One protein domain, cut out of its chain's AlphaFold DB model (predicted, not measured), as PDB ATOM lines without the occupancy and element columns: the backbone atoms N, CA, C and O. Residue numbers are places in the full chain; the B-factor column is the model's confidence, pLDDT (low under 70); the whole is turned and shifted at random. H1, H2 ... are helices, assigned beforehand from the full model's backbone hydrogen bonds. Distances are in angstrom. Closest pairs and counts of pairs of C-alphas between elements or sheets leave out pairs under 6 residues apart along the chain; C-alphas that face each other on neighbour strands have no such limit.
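What this domain is: This is residues 87 to 209 of the 333 residues of an uncharacterized protein of Monilinia fructicola (UniProt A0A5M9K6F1). A cluster of short helices sits round H2, and the long helix H3 extends from it to the far end, where H4 folds back along the end of H3 as a helical hairpin. In the cluster, H1 lies side by side with H2, H6 crosses H2, and H5 meets H2 near its first residue; after H6 comes a long winding stretch with no named element. The printed part has 123 residues with six named helices, H1 to H6 in order along the chain, and no named strand; its class is all helix. The whole is compact, with a radius of gyration of the C-alphas of 15.4 A, yet elongated in outline, spanning 47 by 30 by 30 A.

Where its parts are: H1 is residues 87 to 98, 17.2 A long, and its C-alpha 87 is at (17.468, -27.024, -18.497). H2 is residues 104 to 113, 14.3 A long. H3, the longest helix, is residues 118 to 139 and measures 31.7 A. H4 is residues 141 to 152, 17.0 A long, with C-alpha 141 at (28.663, -13.826, 11.821). H5 is residues 161 to 170, 14.4 A long. H6 is residues 172 to 180, 12.0 A long, and ends with C-alpha 180 at (33.946, -33.866, -22.571).

How they stand to each other: H2 is the hub, touching four other helices. H1 and H2 form a helical hairpin, opposite ways at a shallow tilt of 22 degrees; their closest C-alphas, those of Leu 92 and Leu 110, are 7.1 A apart. H6 touches H2 about perpendicular, at 74 degrees, with the C-alphas of Gly 105 and Leu 179 closest at 6.6 A. H5 touches H2 at a steep tilt of 41 degrees, with the C-alphas of Val 104 and Ala 161 closest at 6.2 A. H5 and H6 only just touch, and only at the corner, with 3 pairs of C-alphas within 8 A; the closest are those of Tyr 168 and Tyr 175, at 5.8 A. H3 touches H2 with residues 118 to 122 alone; the closest C-alphas are those of Met 111 and His 118, at 6.3 A. H3 and H4 form a helical hairpin at a shallow tilt of 31 degrees, where residues 133 to 137 touch residues 143 to 147; the closest C-alphas are those of Ala 136 and Leu 144, at 4.7 A. H4 and H5 are apart. In H2, H3, H4, H5 and H6 every O i to N i+4 pair is within hydrogen-bond range, and in H1 7 of 8 are.

The domain as a whole: The two C-alphas farthest apart, those of Gly 141 and Arg 170, are 48.5 A from each other. The printed part has no cut, and no link between named helices is long. Residues 181 to 209 hold no named element. Mean pLDDT of the printed part is 80.6; it is under 70 at residues 152 to 158 and 193 to 209.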
ATOM      1  N   ASP A  87      16.379 -26.056 -18.309       81.19
ATOM      2  CA  ASP A  87      17.468 -27.024 -18.497       81.19
ATOM      3  C   ASP A  87      18.842 -26.379 -18.729       81.19
ATOM      4  O   ASP A  87      19.863 -26.981 -18.390       81.19
ATOM      5  N   GLU A  88      18.899 -25.131 -19.213       82.31
ATOM      6  CA  GLU A  88      20.125 -24.324 -19.142       82.31
ATOM      7  C   GLU A  88      20.499 -24.046 -17.680       82.31
ATOM      8  O   GLU A  88      21.655 -24.215 -17.283       82.31
ATOM      9  N   LEU A  89      19.513 -23.643 -16.867       85.25
ATOM     10  CA  LEU A  89      19.683 -23.344 -15.445       85.25
ATOM     11  C   LEU A  89      20.069 -24.586 -14.634       85.25
ATOM     12  O   LEU A  89      20.935 -24.484 -13.771       85.25
ATOM     13  N   ARG A  90      19.501 -25.764 -14.931       85.44
ATOM     14  CA  ARG A  90      19.932 -27.047 -14.338       85.44
ATOM     15  C   ARG A  90      21.406 -27.342 -14.629       85.44
ATOM     16  O   ARG A  90      22.141 -27.689 -13.708       85.44
ATOM     17  N   ARG A  91      21.853 -27.152 -15.876       85.44
ATOM     18  CA  ARG A  91      23.250 -27.373 -16.297       85.44
ATOM     19  C   ARG A  91      24.231 -26.385 -15.665       85.44
ATOM     20  O   ARG A  91      25.270 -26.798 -15.155       85.44
ATOM     21  N   LEU A  92      23.867 -25.103 -15.614       88.12
ATOM     22  CA  LEU A  92      24.625 -24.076 -14.892       88.12
ATOM     23  C   LEU A  92      24.704 -24.392 -13.388       88.12
ATOM     24  O   LEU A  92      25.791 -24.336 -12.808       88.12
ATOM     25  N   LYS A  93      23.579 -24.800 -12.775       86.88
ATOM     26  CA  LYS A  93      23.515 -25.171 -11.355       86.88
ATOM     27  C   LYS A  93      24.447 -26.341 -11.039       86.88
ATOM     28  O   LYS A  93      25.265 -26.211 -10.133       86.88
ATOM     29  N   ALA A  94      24.392 -27.421 -11.820       84.44
ATOM     30  CA  ALA A  94      25.205 -28.619 -11.607       84.44
ATOM     31  C   ALA A  94      26.720 -28.330 -11.601       84.44
ATOM     32  O   ALA A  94      27.443 -28.860 -10.762       84.44
ATOM     33  N   VAL A  95      27.206 -27.435 -12.473       84.62
ATOM     34  CA  VAL A  95      28.606 -26.971 -12.424       84.62
ATOM     35  C   VAL A  95      28.860 -26.102 -11.184       84.62
ATOM     36  O   VAL A  95      29.865 -26.291 -10.501       84.62
ATOM     37  N   SER A  96      27.951 -25.175 -10.859       82.94
ATOM     38  CA  SER A  96      28.116 -24.265  -9.713       82.94
ATOM     39  C   SER A  96      28.083 -24.943  -8.340       82.94
ATOM     40  O   SER A  96      28.714 -24.446  -7.412       82.94
ATOM     41  N   ASP A  97      27.396 -26.080  -8.219       81.69
ATOM     42  CA  ASP A  97      27.330 -26.853  -6.979       81.69
ATOM     43  C   ASP A  97      28.625 -27.659  -6.728       81.69
ATOM     44  O   ASP A  97      28.932 -27.969  -5.582       81.69
ATOM     45  N   ILE A  98      29.424 -27.936  -7.772       79.06
ATOM     46  CA  ILE A  98      30.795 -28.472  -7.645       79.06
ATOM     47  C   ILE A  98      31.813 -27.341  -7.411       79.06
ATOM     48  O   ILE A  98      32.798 -27.526  -6.696       79.06
ATOM     49  N   ARG A  99      31.629 -26.174  -8.046       76.12
ATOM     50  CA  ARG A  99      32.591 -25.057  -7.999       76.12
ATOM     51  C   ARG A  99      31.923 -23.691  -8.189       76.12
ATOM     52  O   ARG A  99      31.367 -23.403  -9.244       76.12
ATOM     53  N   CYS A 100      32.087 -22.797  -7.205       73.50
ATOM     54  CA  CYS A 100      31.551 -21.423  -7.231       73.50
ATOM     55  C   CYS A 100      31.978 -20.621  -8.484       73.50
ATOM     56  O   CYS A 100      31.221 -19.791  -8.987       73.50
ATOM     57  N   ARG A 101      33.168 -20.900  -9.038       78.75
ATOM     58  CA  ARG A 101      33.622 -20.369 -10.332       78.75
ATOM     59  C   ARG A 101      33.901 -21.512 -11.318       78.75
ATOM     60  O   ARG A 101      34.624 -22.439 -10.956       78.75
ATOM     61  N   PRO A 102      33.394 -21.439 -12.564       85.19
ATOM     62  CA  PRO A 102      33.631 -22.453 -13.579       85.19
ATOM     63  C   PRO A 102      35.037 -22.275 -14.158       85.19
ATOM     64  O   PRO A 102      35.472 -21.145 -14.424       85.19
ATOM     65  N   TRP A 103      35.747 -23.379 -14.393       87.38
ATOM     66  CA  TRP A 103      37.014 -23.329 -15.113       87.38
ATOM     67  C   TRP A 103      36.781 -23.050 -16.605       87.38
ATOM     68  O   TRP A 103      35.650 -23.003 -17.094       87.38
ATOM     69  N   VAL A 104      37.860 -22.828 -17.354       89.38
ATOM     70  CA  VAL A 104      37.772 -22.436 -18.769       89.38
ATOM     71  C   VAL A 104      37.128 -23.541 -19.614       89.38
ATOM     72  O   VAL A 104      36.248 -23.243 -20.420       89.38
ATOM     73  N   GLY A 105      37.460 -24.809 -19.352       88.62
ATOM     74  CA  GLY A 105      36.802 -25.949 -19.991       88.62
ATOM     75  C   GLY A 105      35.319 -26.088 -19.624       88.62
ATOM     76  O   GLY A 105      34.504 -26.367 -20.500       88.62
ATOM     77  N   ASP A 106      34.928 -25.808 -18.373       87.44
ATOM     78  CA  ASP A 106      33.508 -25.815 -17.979       87.44
ATOM     79  C   ASP A 106      32.711 -24.754 -18.747       87.44
ATOM     80  O   ASP A 106      31.593 -25.016 -19.181       87.44
ATOM     81  N   LYS A 107      33.288 -23.561 -18.954       90.56
ATOM     82  CA  LYS A 107      32.651 -22.499 -19.747       90.56
ATOM     83  C   LYS A 107      32.427 -22.940 -21.192       90.56
ATOM     84  O   LYS A 107      31.347 -22.704 -21.719       90.56
ATOM     85  N   MET A 108      33.407 -23.601 -21.810       91.69
ATOM     86  CA  MET A 108      33.298 -24.134 -23.175       91.69
ATOM     87  C   MET A 108      32.214 -25.218 -23.280       91.69
ATOM     88  O   MET A 108      31.370 -25.153 -24.173       91.69
ATOM     89  N   LEU A 109      32.178 -26.165 -22.335       90.81
ATOM     90  CA  LEU A 109      31.142 -27.203 -22.294       90.81
ATOM     91  C   LEU A 109      29.746 -26.621 -22.008       90.81
ATOM     92  O   LEU A 109      28.780 -27.052 -22.627       90.81
ATOM     93  N   LEU A 110      29.625 -25.610 -21.138       90.44
ATOM     94  CA  LEU A 110      28.364 -24.894 -20.892       90.44
ATOM     95  C   LEU A 110      27.891 -24.114 -22.126       90.44
ATOM     96  O   LEU A 110      26.700 -24.124 -22.427       90.44
ATOM     97  N   MET A 111      28.806 -23.473 -22.863       92.19
ATOM     98  CA  MET A 111      28.497 -22.797 -24.129       92.19
ATOM     99  C   MET A 111      27.940 -23.772 -25.170       92.19
ATOM    100  O   MET A 111      26.918 -23.471 -25.784       92.19
ATOM    101  N   GLN A 112      28.567 -24.943 -25.336       90.75
ATOM    102  CA  GLN A 112      28.086 -25.984 -26.250       90.75
ATOM    103  C   GLN A 112      26.751 -26.578 -25.772       90.75
ATOM    104  O   GLN A 112      25.796 -26.637 -26.537       90.75
ATOM    105  N   ALA A 113      26.652 -26.982 -24.503       87.25
ATOM    106  CA  ALA A 113      25.476 -27.672 -23.973       87.25
ATOM    107  C   ALA A 113      24.206 -26.802 -23.975       87.25
ATOM    108  O   ALA A 113      23.111 -27.325 -24.189       87.25
ATOM    109  N   ASN A 114      24.353 -25.494 -23.753       86.56
ATOM    110  CA  ASN A 114      23.248 -24.535 -23.708       86.56
ATOM    111  C   ASN A 114      23.104 -23.709 -25.008       86.56
ATOM    112  O   ASN A 114      22.300 -22.786 -25.036       86.56
ATOM    113  N   ASN A 115      23.881 -23.985 -26.069       87.25
ATOM    114  CA  ASN A 115      23.928 -23.180 -27.307       87.25
ATOM    115  C   ASN A 115      24.076 -21.661 -27.041       87.25
ATOM    116  O   ASN A 115      23.377 -20.825 -27.615       87.25
ATOM    117  N   THR A 116      24.971 -21.300 -26.118       88.19
ATOM    118  CA  THR A 116      24.978 -19.988 -25.449       88.19
ATOM    119  C   THR A 116      26.359 -19.317 -25.483       88.19
ATOM    120  O   THR A 116      27.375 -19.960 -25.745       88.19
ATOM    121  N   THR A 117      26.429 -18.003 -25.243       89.19
ATOM    122  CA  THR A 117      27.688 -17.237 -25.355       89.19
ATOM    123  C   THR A 117      28.558 -17.336 -24.097       89.19
ATOM    124  O   THR A 117      28.052 -17.510 -22.987       89.19
ATOM    125  N   HIS A 118      29.879 -17.146 -24.249       89.50
ATOM    126  CA  HIS A 118      30.812 -17.052 -23.113       89.50
ATOM    127  C   HIS A 118      30.356 -16.006 -22.089       89.50
ATOM    128  O   HIS A 118      30.426 -16.245 -20.885       89.50
ATOM    129  N   GLU A 119      29.852 -14.868 -22.569       88.62
ATOM    130  CA  GLU A 119      29.358 -13.786 -21.726       88.62
ATOM    131  C   GLU A 119      28.110 -14.187 -20.926       88.62
ATOM    132  O   GLU A 119      28.076 -13.954 -19.719       88.62
ATOM    133  N   LYS A 120      27.122 -14.864 -21.533       89.12
ATOM    134  CA  LYS A 120      25.959 -15.386 -20.793       89.12
ATOM    135  C   LYS A 120      26.384 -16.335 -19.665       89.12
ATOM    136  O   LYS A 120      25.865 -16.226 -18.554       89.12
ATOM    137  N   VAL A 121      27.354 -17.222 -19.920       89.81
ATOM    138  CA  VAL A 121      27.906 -18.113 -18.883       89.81
ATOM    139  C   VAL A 121      28.639 -17.307 -17.804       89.81
ATOM    140  O   VAL A 121      28.327 -17.454 -16.625       89.81
ATOM    141  N   LYS A 122      29.571 -16.422 -18.182       89.69
ATOM    142  CA  LYS A 122      30.320 -15.549 -17.259       89.69
ATOM    143  C   LYS A 122      29.374 -14.777 -16.332       89.69
ATOM    144  O   LYS A 122      29.488 -14.882 -15.111       89.69
ATOM    145  N   ASN A 123      28.414 -14.061 -16.913       89.56
ATOM    146  CA  ASN A 123      27.510 -13.170 -16.193       89.56
ATOM    147  C   ASN A 123      26.585 -13.943 -15.235       89.56
ATOM    148  O   ASN A 123      26.269 -13.427 -14.164       89.56
ATOM    149  N   HIS A 124      26.207 -15.189 -15.556       89.56
ATOM    150  CA  HIS A 124      25.437 -16.045 -14.646       89.56
ATOM    151  C   HIS A 124      26.204 -16.365 -13.354       89.56
ATOM    152  O   HIS A 124      25.675 -16.165 -12.261       89.56
ATOM    153  N   PHE A 125      27.459 -16.820 -13.456       88.69
ATOM    154  CA  PHE A 125      28.267 -17.139 -12.271       88.69
ATOM    155  C   PHE A 125      28.690 -15.886 -11.497       88.69
ATOM    156  O   PHE A 125      28.726 -15.911 -10.269       88.69
ATOM    157  N   GLU A 126      28.953 -14.768 -12.180       87.94
ATOM    158  CA  GLU A 126      29.230 -13.492 -11.511       87.94
ATOM    159  C   GLU A 126      28.008 -12.946 -10.761       87.94
ATOM    160  O   GLU A 126      28.161 -12.431  -9.655       87.94
ATOM    161  N   GLU A 127      26.793 -13.087 -11.302       87.94
ATOM    162  CA  GLU A 127      25.565 -12.728 -10.583       87.94
ATOM    163  C   GLU A 127      25.255 -13.709  -9.443       87.94
ATOM    164  O   GLU A 127      24.888 -13.251  -8.361       87.94
ATOM    165  N   ARG A 128      25.486 -15.023  -9.606       85.44
ATOM    166  CA  ARG A 128      25.365 -15.988  -8.497       85.44
ATOM    167  C   ARG A 128      26.313 -15.626  -7.347       85.44
ATOM    168  O   ARG A 128      25.841 -15.429  -6.229       85.44
ATOM    169  N   ALA A 129      27.601 -15.414  -7.622       84.88
ATOM    170  CA  ALA A 129      28.578 -15.011  -6.605       84.88
ATOM    171  C   ALA A 129      28.238 -13.649  -5.959       84.88
ATOM    172  O   ALA A 129      28.437 -13.451  -4.760       84.88
ATOM    173  N   ARG A 130      27.666 -12.708  -6.726       86.94
ATOM    174  CA  ARG A 130      27.164 -11.414  -6.227       86.94
ATOM    175  C   ARG A 130      25.942 -11.571  -5.314       86.94
ATOM    176  O   ARG A 130      25.787 -10.792  -4.374       86.94
ATOM    177  N   GLN A 131      25.081 -12.557  -5.561       88.44
ATOM    178  CA  GLN A 131      23.950 -12.890  -4.689       88.44
ATOM    179  C   GLN A 131      24.392 -13.649  -3.436       88.44
ATOM    180  O   GLN A 131      23.882 -13.360  -2.356       88.44
ATOM    181  N   GLU A 132      25.359 -14.559  -3.548       85.12
ATOM    182  CA  GLU A 132      25.968 -15.261  -2.411       85.12
ATOM    183  C   GLU A 132      26.664 -14.267  -1.470       85.12
ATOM    184  O   GLU A 132      26.340 -14.243  -0.284       85.12
ATOM    185  N   ALA A 133      27.460 -13.329  -2.000       85.56
ATOM    186  CA  ALA A 133      28.041 -12.230  -1.223       85.56
ATOM    187  C   ALA A 133      26.976 -11.397  -0.482       85.56
ATOM    188  O   ALA A 133      27.096 -11.143   0.715       85.56
ATOM    189  N   LYS A 134      25.891 -10.998  -1.167       89.50
ATOM    190  CA  LYS A 134      24.776 -10.254  -0.547       89.50
ATOM    191  C   LYS A 134      24.071 -11.052   0.557       89.50
ATOM    192  O   LYS A 134      23.609 -10.453   1.525       89.50
ATOM    193  N   ARG A 135      23.968 -12.380   0.422       87.69
ATOM    194  CA  ARG A 135      23.392 -13.267   1.449       87.69
ATOM    195  C   ARG A 135      24.320 -13.390   2.655       87.69
ATOM    196  O   ARG A 135      23.841 -13.213   3.767       87.69
ATOM    197  N   ALA A 136      25.618 -13.604   2.437       86.81
ATOM    198  CA  ALA A 136      26.623 -13.680   3.496       86.81
ATOM    199  C   ALA A 136      26.697 -12.376   4.310       86.81
ATOM    200  O   ALA A 136      26.581 -12.405   5.531       86.81
ATOM    201  N   ILE A 137      26.750 -11.219   3.636       88.25
ATOM    202  CA  ILE A 137      26.725  -9.893   4.281       88.25
ATOM    203  C   ILE A 137      25.425  -9.667   5.074       88.25
ATOM    204  O   ILE A 137      25.464  -9.078   6.150       88.25
ATOM    205  N   LYS A 138      24.270 -10.138   4.575       91.06
ATOM    206  CA  LYS A 138      22.986 -10.020   5.292       91.06
ATOM    207  C   LYS A 138      22.880 -10.975   6.492       91.06
ATOM    208  O   LYS A 138      22.209 -10.633   7.459       91.06
ATOM    209  N   ALA A 139      23.481 -12.161   6.415       89.56
ATOM    210  CA  ALA A 139      23.494 -13.135   7.505       89.56
ATOM    211  C   ALA A 139      24.469 -12.732   8.623       89.56
ATOM    212  O   ALA A 139      24.142 -12.868   9.799       89.56
ATOM    213  N   GLY A 140      25.640 -12.201   8.254       87.56
ATOM    214  CA  GLY A 140      26.702 -11.848   9.191       87.56
ATOM    215  C   GLY A 140      27.296 -13.065   9.909       87.56
ATOM    216  O   GLY A 140      27.098 -14.215   9.508       87.56
ATOM    217  N   GLY A 141      28.047 -12.796  10.981       89.50
ATOM    218  CA  GLY A 141      28.663 -13.826  11.821       89.50
ATOM    219  C   GLY A 141      29.504 -14.826  11.020       89.50
ATOM    220  O   GLY A 141      30.194 -14.454  10.071       89.50
ATOM    221  N   GLN A 142      29.406 -16.105  11.389       85.81
ATOM    222  CA  GLN A 142      30.169 -17.188  10.764       85.81
ATOM    223  C   GLN A 142      29.951 -17.279   9.244       85.81
ATOM    224  O   GLN A 142      30.911 -17.449   8.504       85.81
ATOM    225  N   VAL A 143      28.725 -17.049   8.757       83.44
ATOM    226  CA  VAL A 143      28.381 -17.151   7.325       83.44
ATOM    227  C   VAL A 143      29.133 -16.119   6.472       83.44
ATOM    228  O   VAL A 143      29.400 -16.364   5.295       83.44
ATOM    229  N   LEU A 144      29.498 -14.968   7.050       84.69
ATOM    230  CA  LEU A 144      30.356 -13.990   6.382       84.69
ATOM    231  C   LEU A 144      31.823 -14.441   6.369       84.69
ATOM    232  O   LEU A 144      32.461 -14.360   5.322       84.69
ATOM    233  N   LEU A 145      32.329 -14.962   7.491       84.69
ATOM    234  CA  LEU A 145      33.703 -15.464   7.608       84.69
ATOM    235  C   LEU A 145      33.956 -16.649   6.664       84.69
ATOM    236  O   LEU A 145      34.938 -16.641   5.925       84.69
ATOM    237  N   ASP A 146      33.037 -17.617   6.620       83.69
ATOM    238  CA  ASP A 146      33.097 -18.778   5.724       83.69
ATOM    239  C   ASP A 146      33.127 -18.340   4.251       83.69
ATOM    240  O   ASP A 146      33.909 -18.854   3.447       83.69
ATOM    241  N   PHE A 147      32.302 -17.349   3.887       83.94
ATOM    242  CA  PHE A 147      32.270 -16.790   2.535       83.94
ATOM    243  C   PHE A 147      33.563 -16.041   2.183       83.94
ATOM    244  O   PHE A 147      34.054 -16.157   1.058       83.94
ATOM    245  N   GLU A 148      34.134 -15.275   3.113       83.06
ATOM    246  CA  GLU A 148      35.387 -14.549   2.890       83.06
ATOM    247  C   GLU A 148      36.594 -15.491   2.799       83.06
ATOM    248  O   GLU A 148      37.432 -15.316   1.912       83.06
ATOM    249  N   GLU A 149      36.638 -16.551   3.608       82.75
ATOM    250  CA  GLU A 149      37.664 -17.591   3.514       82.75
ATOM    251  C   GLU A 149      37.539 -18.386   2.199       82.75
ATOM    252  O   GLU A 149      38.524 -18.563   1.472       82.75
ATOM    253  N   GLN A 150      36.318 -18.783   1.819       77.19
ATOM    254  CA  GLN A 150      36.041 -19.432   0.533       77.19
ATOM    255  C   GLN A 150      36.419 -18.528  -0.652       77.19
ATOM    256  O   GLN A 150      36.949 -19.017  -1.651       77.19
ATOM    257  N   ARG A 151      36.195 -17.212  -0.540       75.81
ATOM    258  CA  ARG A 151      36.589 -16.200  -1.531       75.81
ATOM    259  C   ARG A 151      38.105 -16.017  -1.612       75.81
ATOM    260  O   ARG A 151      38.619 -15.858  -2.718       75.81
ATOM    261  N   GLY A 152      38.818 -16.072  -0.486       65.88
ATOM    262  CA  GLY A 152      40.285 -16.046  -0.439       65.88
ATOM    263  C   GLY A 152      40.923 -17.266  -1.114       65.88
ATOM    264  O   GLY A 152      41.935 -17.136  -1.798       65.88
ATOM    265  N   LYS A 153      40.279 -18.435  -1.010       67.19
ATOM    266  CA  LYS A 153      40.693 -19.699  -1.649       67.19
ATOM    267  C   LYS A 153      40.373 -19.789  -3.156       67.19
ATOM    268  O   LYS A 153      40.621 -20.829  -3.767       67.19
ATOM    269  N   MET A 154      39.816 -18.749  -3.788       63.69
ATOM    270  CA  MET A 154      39.463 -18.786  -5.216       63.69
ATOM    271  C   MET A 154      40.671 -18.531  -6.127       63.69
ATOM    272  O   MET A 154      41.209 -17.426  -6.146       63.69
ATOM    273  N   ASP A 155      41.001 -19.494  -6.995       58.69
ATOM    274  CA  ASP A 155      41.914 -19.284  -8.128       58.69
ATOM    275  C   ASP A 155      41.433 -18.109  -9.005       58.69
ATOM    276  O   ASP A 155      40.463 -18.215  -9.762       58.69
ATOM    277  N   THR A 156      42.114 -16.966  -8.913       56.66
ATOM    278  CA  THR A 156      41.768 -15.744  -9.660       56.66
ATOM    279  C   THR A 156      42.366 -15.697 -11.064       56.66
ATOM    280  O   THR A 156      41.843 -14.973 -11.908       56.66
ATOM    281  N   SER A 157      43.414 -16.479 -11.350       53.31
ATOM    282  CA  SER A 157      44.049 -16.543 -12.671       53.31
ATOM    283  C   SER A 157      44.378 -17.979 -13.098       53.31
ATOM    284  O   SER A 157      45.357 -18.580 -12.659       53.31
ATOM    285  N   SER A 158      43.605 -18.529 -14.044       65.00
ATOM    286  CA  SER A 158      44.116 -19.648 -14.845       65.00
ATOM    287  C   SER A 158      45.086 -19.083 -15.878       65.00
ATOM    288  O   SER A 158      44.669 -18.541 -16.902       65.00
ATOM    289  N   LYS A 159      46.390 -19.237 -15.616       81.44
ATOM    290  CA  LYS A 159      47.486 -18.891 -16.547       81.44
ATOM    291  C   LYS A 159      47.320 -19.554 -17.927       81.44
ATOM    292  O   LYS A 159      47.842 -19.067 -18.922       81.44
ATOM    293  N   PHE A 160      46.560 -20.646 -17.982       84.50
ATOM    294  CA  PHE A 160      46.284 -21.438 -19.176       84.50
ATOM    295  C   PHE A 160      45.116 -20.904 -20.018       84.50
ATOM    296  O   PHE A 160      44.947 -21.339 -21.154       84.50
ATOM    297  N   ALA A 161      44.307 -19.967 -19.505       87.25
ATOM    298  CA  ALA A 161      43.058 -19.547 -20.145       87.25
ATOM    299  C   ALA A 161      43.241 -19.079 -21.597       87.25
ATOM    300  O   ALA A 161      42.500 -19.511 -22.479       87.25
ATOM    301  N   SER A 162      44.250 -18.246 -21.863       89.38
ATOM    302  CA  SER A 162      44.541 -17.732 -23.208       89.38
ATOM    303  C   SER A 162      44.934 -18.843 -24.187       89.38
ATOM    304  O   SER A 162      44.511 -18.810 -25.342       89.38
ATOM    305  N   LYS A 163      45.676 -19.858 -23.713       91.56
ATOM    306  CA  LYS A 163      46.023 -21.057 -24.488       91.56
ATOM    307  C   LYS A 163      44.769 -21.878 -24.791       91.56
ATOM    308  O   LYS A 163      44.475 -22.113 -25.956       91.56
ATOM    309  N   MET A 164      43.976 -22.215 -23.770       92.81
ATOM    310  CA  MET A 164      42.733 -22.982 -23.941       92.81
ATOM    311  C   MET A 164      41.780 -22.317 -24.944       92.81
ATOM    312  O   MET A 164      41.256 -22.986 -25.829       92.81
ATOM    313  N   TRP A 165      41.584 -20.994 -24.866       93.56
ATOM    314  CA  TRP A 165      40.761 -20.266 -25.839       93.56
ATOM    315  C   TRP A 165      41.385 -20.192 -27.239       93.56
ATOM    316  O   TRP A 165      40.648 -20.048 -28.212       93.56
ATOM    317  N   ALA A 166      42.711 -20.249 -27.387       92.75
ATOM    318  CA  ALA A 166      43.359 -20.347 -28.696       92.75
ATOM    319  C   ALA A 166      43.153 -21.740 -29.317       92.75
ATOM    320  O   ALA A 166      42.695 -21.829 -30.455       92.75
ATOM    321  N   ASP A 167      43.397 -22.806 -28.554       93.06
ATOM    322  CA  ASP A 167      43.258 -24.195 -29.008       93.06
ATOM    323  C   ASP A 167      41.790 -24.522 -29.357       93.06
ATOM    324  O   ASP A 167      41.503 -25.008 -30.452       93.06
ATOM    325  N   TYR A 168      40.841 -24.105 -28.508       93.00
ATOM    326  CA  TYR A 168      39.394 -24.164 -28.771       93.00
ATOM    327  C   TYR A 168      38.974 -23.428 -30.056       93.00
ATOM    328  O   TYR A 168      38.066 -23.874 -30.752       93.00
ATOM    329  N   ARG A 169      39.613 -22.299 -30.403       92.00
ATOM    330  CA  ARG A 169      39.309 -21.568 -31.650       92.00
ATOM    331  C   ARG A 169      39.908 -22.229 -32.893       92.00
ATOM    332  O   ARG A 169      39.393 -22.001 -33.981       92.00
ATOM    333  N   ARG A 170      40.965 -23.035 -32.745       92.62
ATOM    334  CA  ARG A 170      41.593 -23.785 -33.847       92.62
ATOM    335  C   ARG A 170      40.867 -25.098 -34.150       92.62
ATOM    336  O   ARG A 170      40.664 -25.414 -35.316       92.62
ATOM    337  N   HIS A 171      40.459 -25.836 -33.116       91.69
ATOM    338  CA  HIS A 171      39.949 -27.209 -33.240       91.69
ATOM    339  C   HIS A 171      38.670 -27.428 -32.414       91.69
ATOM    340  O   HIS A 171      38.592 -28.357 -31.618       91.69
ATOM    341  N   LYS A 172      37.672 -26.543 -32.565       91.25
ATOM    342  CA  LYS A 172      36.493 -26.434 -31.679       91.25
ATOM    343  C   LYS A 172      35.838 -27.765 -31.298       91.25
ATOM    344  O   LYS A 172      35.723 -28.043 -30.108       91.25
ATOM    345  N   GLU A 173      35.387 -28.563 -32.266       90.00
ATOM    346  CA  GLU A 173      34.611 -29.776 -31.955       90.00
ATOM    347  C   GLU A 173      35.482 -30.914 -31.410       90.00
ATOM    348  O   GLU A 173      35.057 -31.603 -30.485       90.00
ATOM    349  N   ASP A 174      36.715 -31.069 -31.905       91.25
ATOM    350  CA  ASP A 174      37.680 -32.025 -31.353       91.25
ATOM    351  C   ASP A 174      38.054 -31.661 -29.911       91.25
ATOM    352  O   ASP A 174      37.964 -32.493 -29.013       91.25
ATOM    353  N   TYR A 175      38.363 -30.388 -29.652       90.44
ATOM    354  CA  TYR A 175      38.687 -29.882 -28.318       90.44
ATOM    355  C   TYR A 175      37.501 -30.018 -27.349       90.44
ATOM    356  O   TYR A 175      37.681 -30.391 -26.192       90.44
ATOM    357  N   LEU A 176      36.268 -29.768 -27.808       90.00
ATOM    358  CA  LEU A 176      35.056 -29.986 -27.009       90.00
ATOM    359  C   LEU A 176      34.812 -31.473 -26.720       90.00
ATOM    360  O   LEU A 176      34.480 -31.815 -25.584       90.00
ATOM    361  N   ARG A 177      35.006 -32.362 -27.703       87.06
ATOM    362  CA  ARG A 177      34.934 -33.820 -27.514       87.06
ATOM    363  C   ARG A 177      35.964 -34.284 -26.487       87.06
ATOM    364  O   ARG A 177      35.617 -35.024 -25.571       87.06
ATOM    365  N   ASP A 178      37.198 -33.811 -26.591       86.69
ATOM    366  CA  ASP A 178      38.302 -34.269 -25.753       86.69
ATOM    367  C   ASP A 178      38.210 -33.686 -24.322       86.69
ATOM    368  O   ASP A 178      38.497 -34.395 -23.355       86.69
ATOM    369  N   LEU A 179      37.694 -32.455 -24.146       86.69
ATOM    370  CA  LEU A 179      37.260 -31.918 -22.838       86.69
ATOM    371  C   LEU A 179      36.139 -32.767 -22.224       86.69
ATOM    372  O   LEU A 179      36.163 -33.069 -21.031       86.69
ATOM    373  N   ARG A 180      35.131 -33.130 -23.029       82.50
ATOM    374  CA  ARG A 180      33.946 -33.866 -22.571       82.50
ATOM    375  C   ARG A 180      34.277 -35.299 -22.165       82.50
ATOM    376  O   ARG A 180      33.728 -35.776 -21.178       82.50
ATOM    377  N   ASN A 181      35.189 -35.939 -22.893       79.75
ATOM    378  CA  ASN A 181      35.687 -37.288 -22.630       79.75
ATOM    379  C   ASN A 181      36.742 -37.335 -21.507       79.75
ATOM    380  O   ASN A 181      37.226 -38.413 -21.177       79.75
ATOM    381  N   GLY A 182      37.134 -36.190 -20.931       76.00
ATOM    382  CA  GLY A 182      38.142 -36.127 -19.869       76.00
ATOM    383  C   GLY A 182      39.584 -36.367 -20.335       76.00
ATOM    384  O   GLY A 182      40.454 -36.586 -19.497       76.00
ATOM    385  N   LEU A 183      39.848 -36.304 -21.645       82.81
ATOM    386  CA  LEU A 183      41.178 -36.482 -22.239       82.81
ATOM    387  C   LEU A 183      42.065 -35.240 -22.070       82.81
ATOM    388  O   LEU A 183      43.290 -35.353 -22.067       82.81
ATOM    389  N   ILE A 184      41.463 -34.056 -21.903       84.88
ATOM    390  CA  ILE A 184      42.162 -32.806 -21.568       84.88
ATOM    391  C   ILE A 184      41.559 -32.124 -20.334       84.88
ATOM    392  O   ILE A 184      40.350 -32.108 -20.108       84.88
ATOM    393  N   SER A 185      42.440 -31.539 -19.522       82.88
ATOM    394  CA  SER A 185      42.131 -30.876 -18.255       82.88
ATOM    395  C   SER A 185      41.224 -29.654 -18.431       82.88
ATOM    396  O   SER A 185      41.570 -28.686 -19.106       82.88
ATOM    397  N   LEU A 186      40.097 -29.628 -17.720       84.38
ATOM    398  CA  LEU A 186      39.158 -28.496 -17.707       84.38
ATOM    399  C   LEU A 186      39.759 -27.205 -17.102       84.38
ATOM    400  O   LEU A 186      39.244 -26.116 -17.366       84.38
ATOM    401  N   LYS A 187      40.829 -27.322 -16.296       84.12
ATOM    402  CA  LYS A 187      41.526 -26.203 -15.629       84.12
ATOM    403  C   LYS A 187      42.705 -25.654 -16.441       84.12
ATOM    404  O   LYS A 187      42.934 -24.442 -16.411       84.12
ATOM    405  N   THR A 188      43.447 -26.536 -17.119       82.88
ATOM    406  CA  THR A 188      44.745 -26.225 -17.756       82.88
ATOM    407  C   THR A 188      44.806 -26.498 -19.264       82.88
ATOM    408  O   THR A 188      45.706 -26.005 -19.938       82.88
ATOM    409  N   GLY A 189      43.854 -27.254 -19.823       82.00
ATOM    410  CA  GLY A 189      43.824 -27.639 -21.239       82.00
ATOM    411  C   GLY A 189      44.884 -28.659 -21.648       82.00
ATOM    412  O   GLY A 189      45.093 -28.878 -22.837       82.00
ATOM    413  N   GLU A 190      45.590 -29.246 -20.685       85.56
ATOM    414  CA  GLU A 190      46.663 -30.213 -20.917       85.56
ATOM    415  C   GLU A 190      46.116 -31.640 -20.969       85.56
ATOM    416  O   GLU A 190      45.154 -31.965 -20.268       85.56
ATOM    417  N   SER A 191      46.734 -32.491 -21.791       85.44
ATOM    418  CA  SER A 191      46.344 -33.894 -21.945       85.44
ATOM    419  C   SER A 191      46.528 -34.670 -20.646       85.44
ATOM    420  O   SER A 191      47.627 -34.729 -20.092       85.44
ATOM    421  N   ILE A 192      45.450 -35.298 -20.189       75.62
ATOM    422  CA  ILE A 192      45.446 -36.172 -19.022       75.62
ATOM    423  C   ILE A 192      46.110 -37.500 -19.403       75.62
ATOM    424  O   ILE A 192      45.733 -38.146 -20.379       75.62
ATOM    425  N   LYS A 193      47.130 -37.897 -18.633       66.44
ATOM    426  CA  LYS A 193      47.844 -39.173 -18.771       66.44
ATOM    427  C   LYS A 193      47.605 -40.007 -17.516       66.44
ATOM    428  O   LYS A 193      48.249 -39.778 -16.498       66.44
ATOM    429  N   GLY A 194      46.674 -40.948 -17.594       62.53
ATOM    430  CA  GLY A 194      46.245 -41.777 -16.471       62.53
ATOM    431  C   GLY A 194      44.807 -42.242 -16.666       62.53
ATOM    432  O   GLY A 194      44.246 -42.066 -17.746       62.53
ATOM    433  N   ASP A 195      44.216 -42.815 -15.622       55.75
ATOM    434  CA  ASP A 195      42.808 -43.211 -15.622       55.75
ATOM    435  C   ASP A 195      41.882 -41.973 -15.716       55.75
ATOM    436  O   ASP A 195      41.979 -41.083 -14.859       55.75
ATOM    437  N   PRO A 196      40.955 -41.908 -16.699       53.06
ATOM    438  CA  PRO A 196      39.888 -40.906 -16.786       53.06
ATOM    439  C   PRO A 196      38.851 -40.919 -15.639       53.06
ATOM    440  O   PRO A 196      37.759 -40.378 -15.808       53.06
ATOM    441  N   SER A 197      39.170 -41.507 -14.482       52.25
ATOM    442  CA  SER A 197      38.440 -41.370 -13.214       52.25
ATOM    443  C   SER A 197      39.091 -40.380 -12.229       52.25
ATOM    444  O   SER A 197      38.416 -39.859 -11.342       52.25
ATOM    445  N   MET A 198      40.391 -40.087 -12.376       46.75
ATOM    446  CA  MET A 198      41.207 -39.527 -11.283       46.75
ATOM    447  C   MET A 198      41.199 -37.986 -11.180       46.75
ATOM    448  O   MET A 198      41.742 -37.422 -10.229       46.75
ATOM    449  N   TYR A 199      40.588 -37.281 -12.137       53.31
ATOM    450  CA  TYR A 199      40.529 -35.814 -12.173       53.31
ATOM    451  C   TYR A 199      39.095 -35.313 -11.923       53.31
ATOM    452  O   TYR A 199      38.120 -36.015 -12.153       53.31
ATOM    453  N   GLN A 200      38.919 -34.071 -11.461       55.06
ATOM    454  CA  GLN A 200      37.579 -33.524 -11.187       55.06
ATOM    455  C   GLN A 200      36.859 -33.068 -12.472       55.06
ATOM    456  O   GLN A 200      36.796 -31.865 -12.772       55.06
ATOM    457  N   TYR A 201      36.322 -34.030 -13.231       62.34
ATOM    458  CA  TYR A 201      35.572 -33.789 -14.469       62.34
ATOM    459  C   TYR A 201      34.338 -32.905 -14.260       62.34
ATOM    460  O   TYR A 201      33.815 -32.751 -13.156       62.34
ATOM    461  N   SER A 202      33.871 -32.303 -15.352       59.25
ATOM    462  CA  SER A 202      32.751 -31.369 -15.332       59.25
ATOM    463  C   SER A 202      31.441 -32.083 -15.001       59.25
ATOM    464  O   SER A 202      31.241 -33.237 -15.384       59.25
ATOM    465  N   ALA A 203      30.487 -31.359 -14.416       59.97
ATOM    466  CA  ALA A 203      29.107 -31.823 -14.231       59.97
ATOM    467  C   ALA A 203      28.333 -32.037 -15.556       59.97
ATOM    468  O   ALA A 203      27.132 -32.286 -15.532       59.97
ATOM    469  N   LEU A 204      29.010 -31.901 -16.704       60.75
ATOM    470  CA  LEU A 204      28.507 -32.098 -18.067       60.75
ATOM    471  C   LEU A 204      29.159 -33.297 -18.791       60.75
ATOM    472  O   LEU A 204      28.817 -33.582 -19.943       60.75
ATOM    473  N   ASN A 205      30.104 -33.994 -18.144       61.50
ATOM    474  CA  ASN A 205      30.659 -35.247 -18.658       61.50
ATOM    475  C   ASN A 205      29.579 -36.352 -18.555       61.50
ATOM    476  O   ASN A 205      29.050 -36.559 -17.458       61.50
ATOM    477  N   PRO A 206      29.239 -37.079 -19.639       51.78
ATOM    478  CA  PRO A 206      28.305 -38.204 -19.563       51.78
ATOM    479  C   PRO A 206      28.767 -39.313 -18.597       51.78
ATOM    480  O   PRO A 206      27.919 -39.939 -17.969       51.78
ATOM    481  N   ALA A 207      30.078 -39.509 -18.401       39.47
ATOM    482  CA  ALA A 207      30.615 -40.455 -17.416       39.47
ATOM    483  C   ALA A 207      30.315 -40.048 -15.957       39.47
ATOM    484  O   ALA A 207      30.210 -40.911 -15.092       39.47
ATOM    485  N   ASN A 208      30.078 -38.756 -15.695       48.75
ATOM    486  CA  ASN A 208      29.629 -38.243 -14.394       48.75
ATOM    487  C   ASN A 208      28.093 -38.316 -14.222       48.75
ATOM    488  O   ASN A 208      27.535 -37.657 -13.347       48.75
ATOM    489  N   GLY A 209      27.382 -39.058 -15.079       37.81
ATOM    490  CA  GLY A 209      25.927 -39.212 -15.003       37.81
ATOM    491  C   GLY A 209      25.118 -38.032 -15.553       37.81
ATOM    492  O   GLY A 209      23.907 -37.978 -15.337       37.81
TER     493      GLY A 209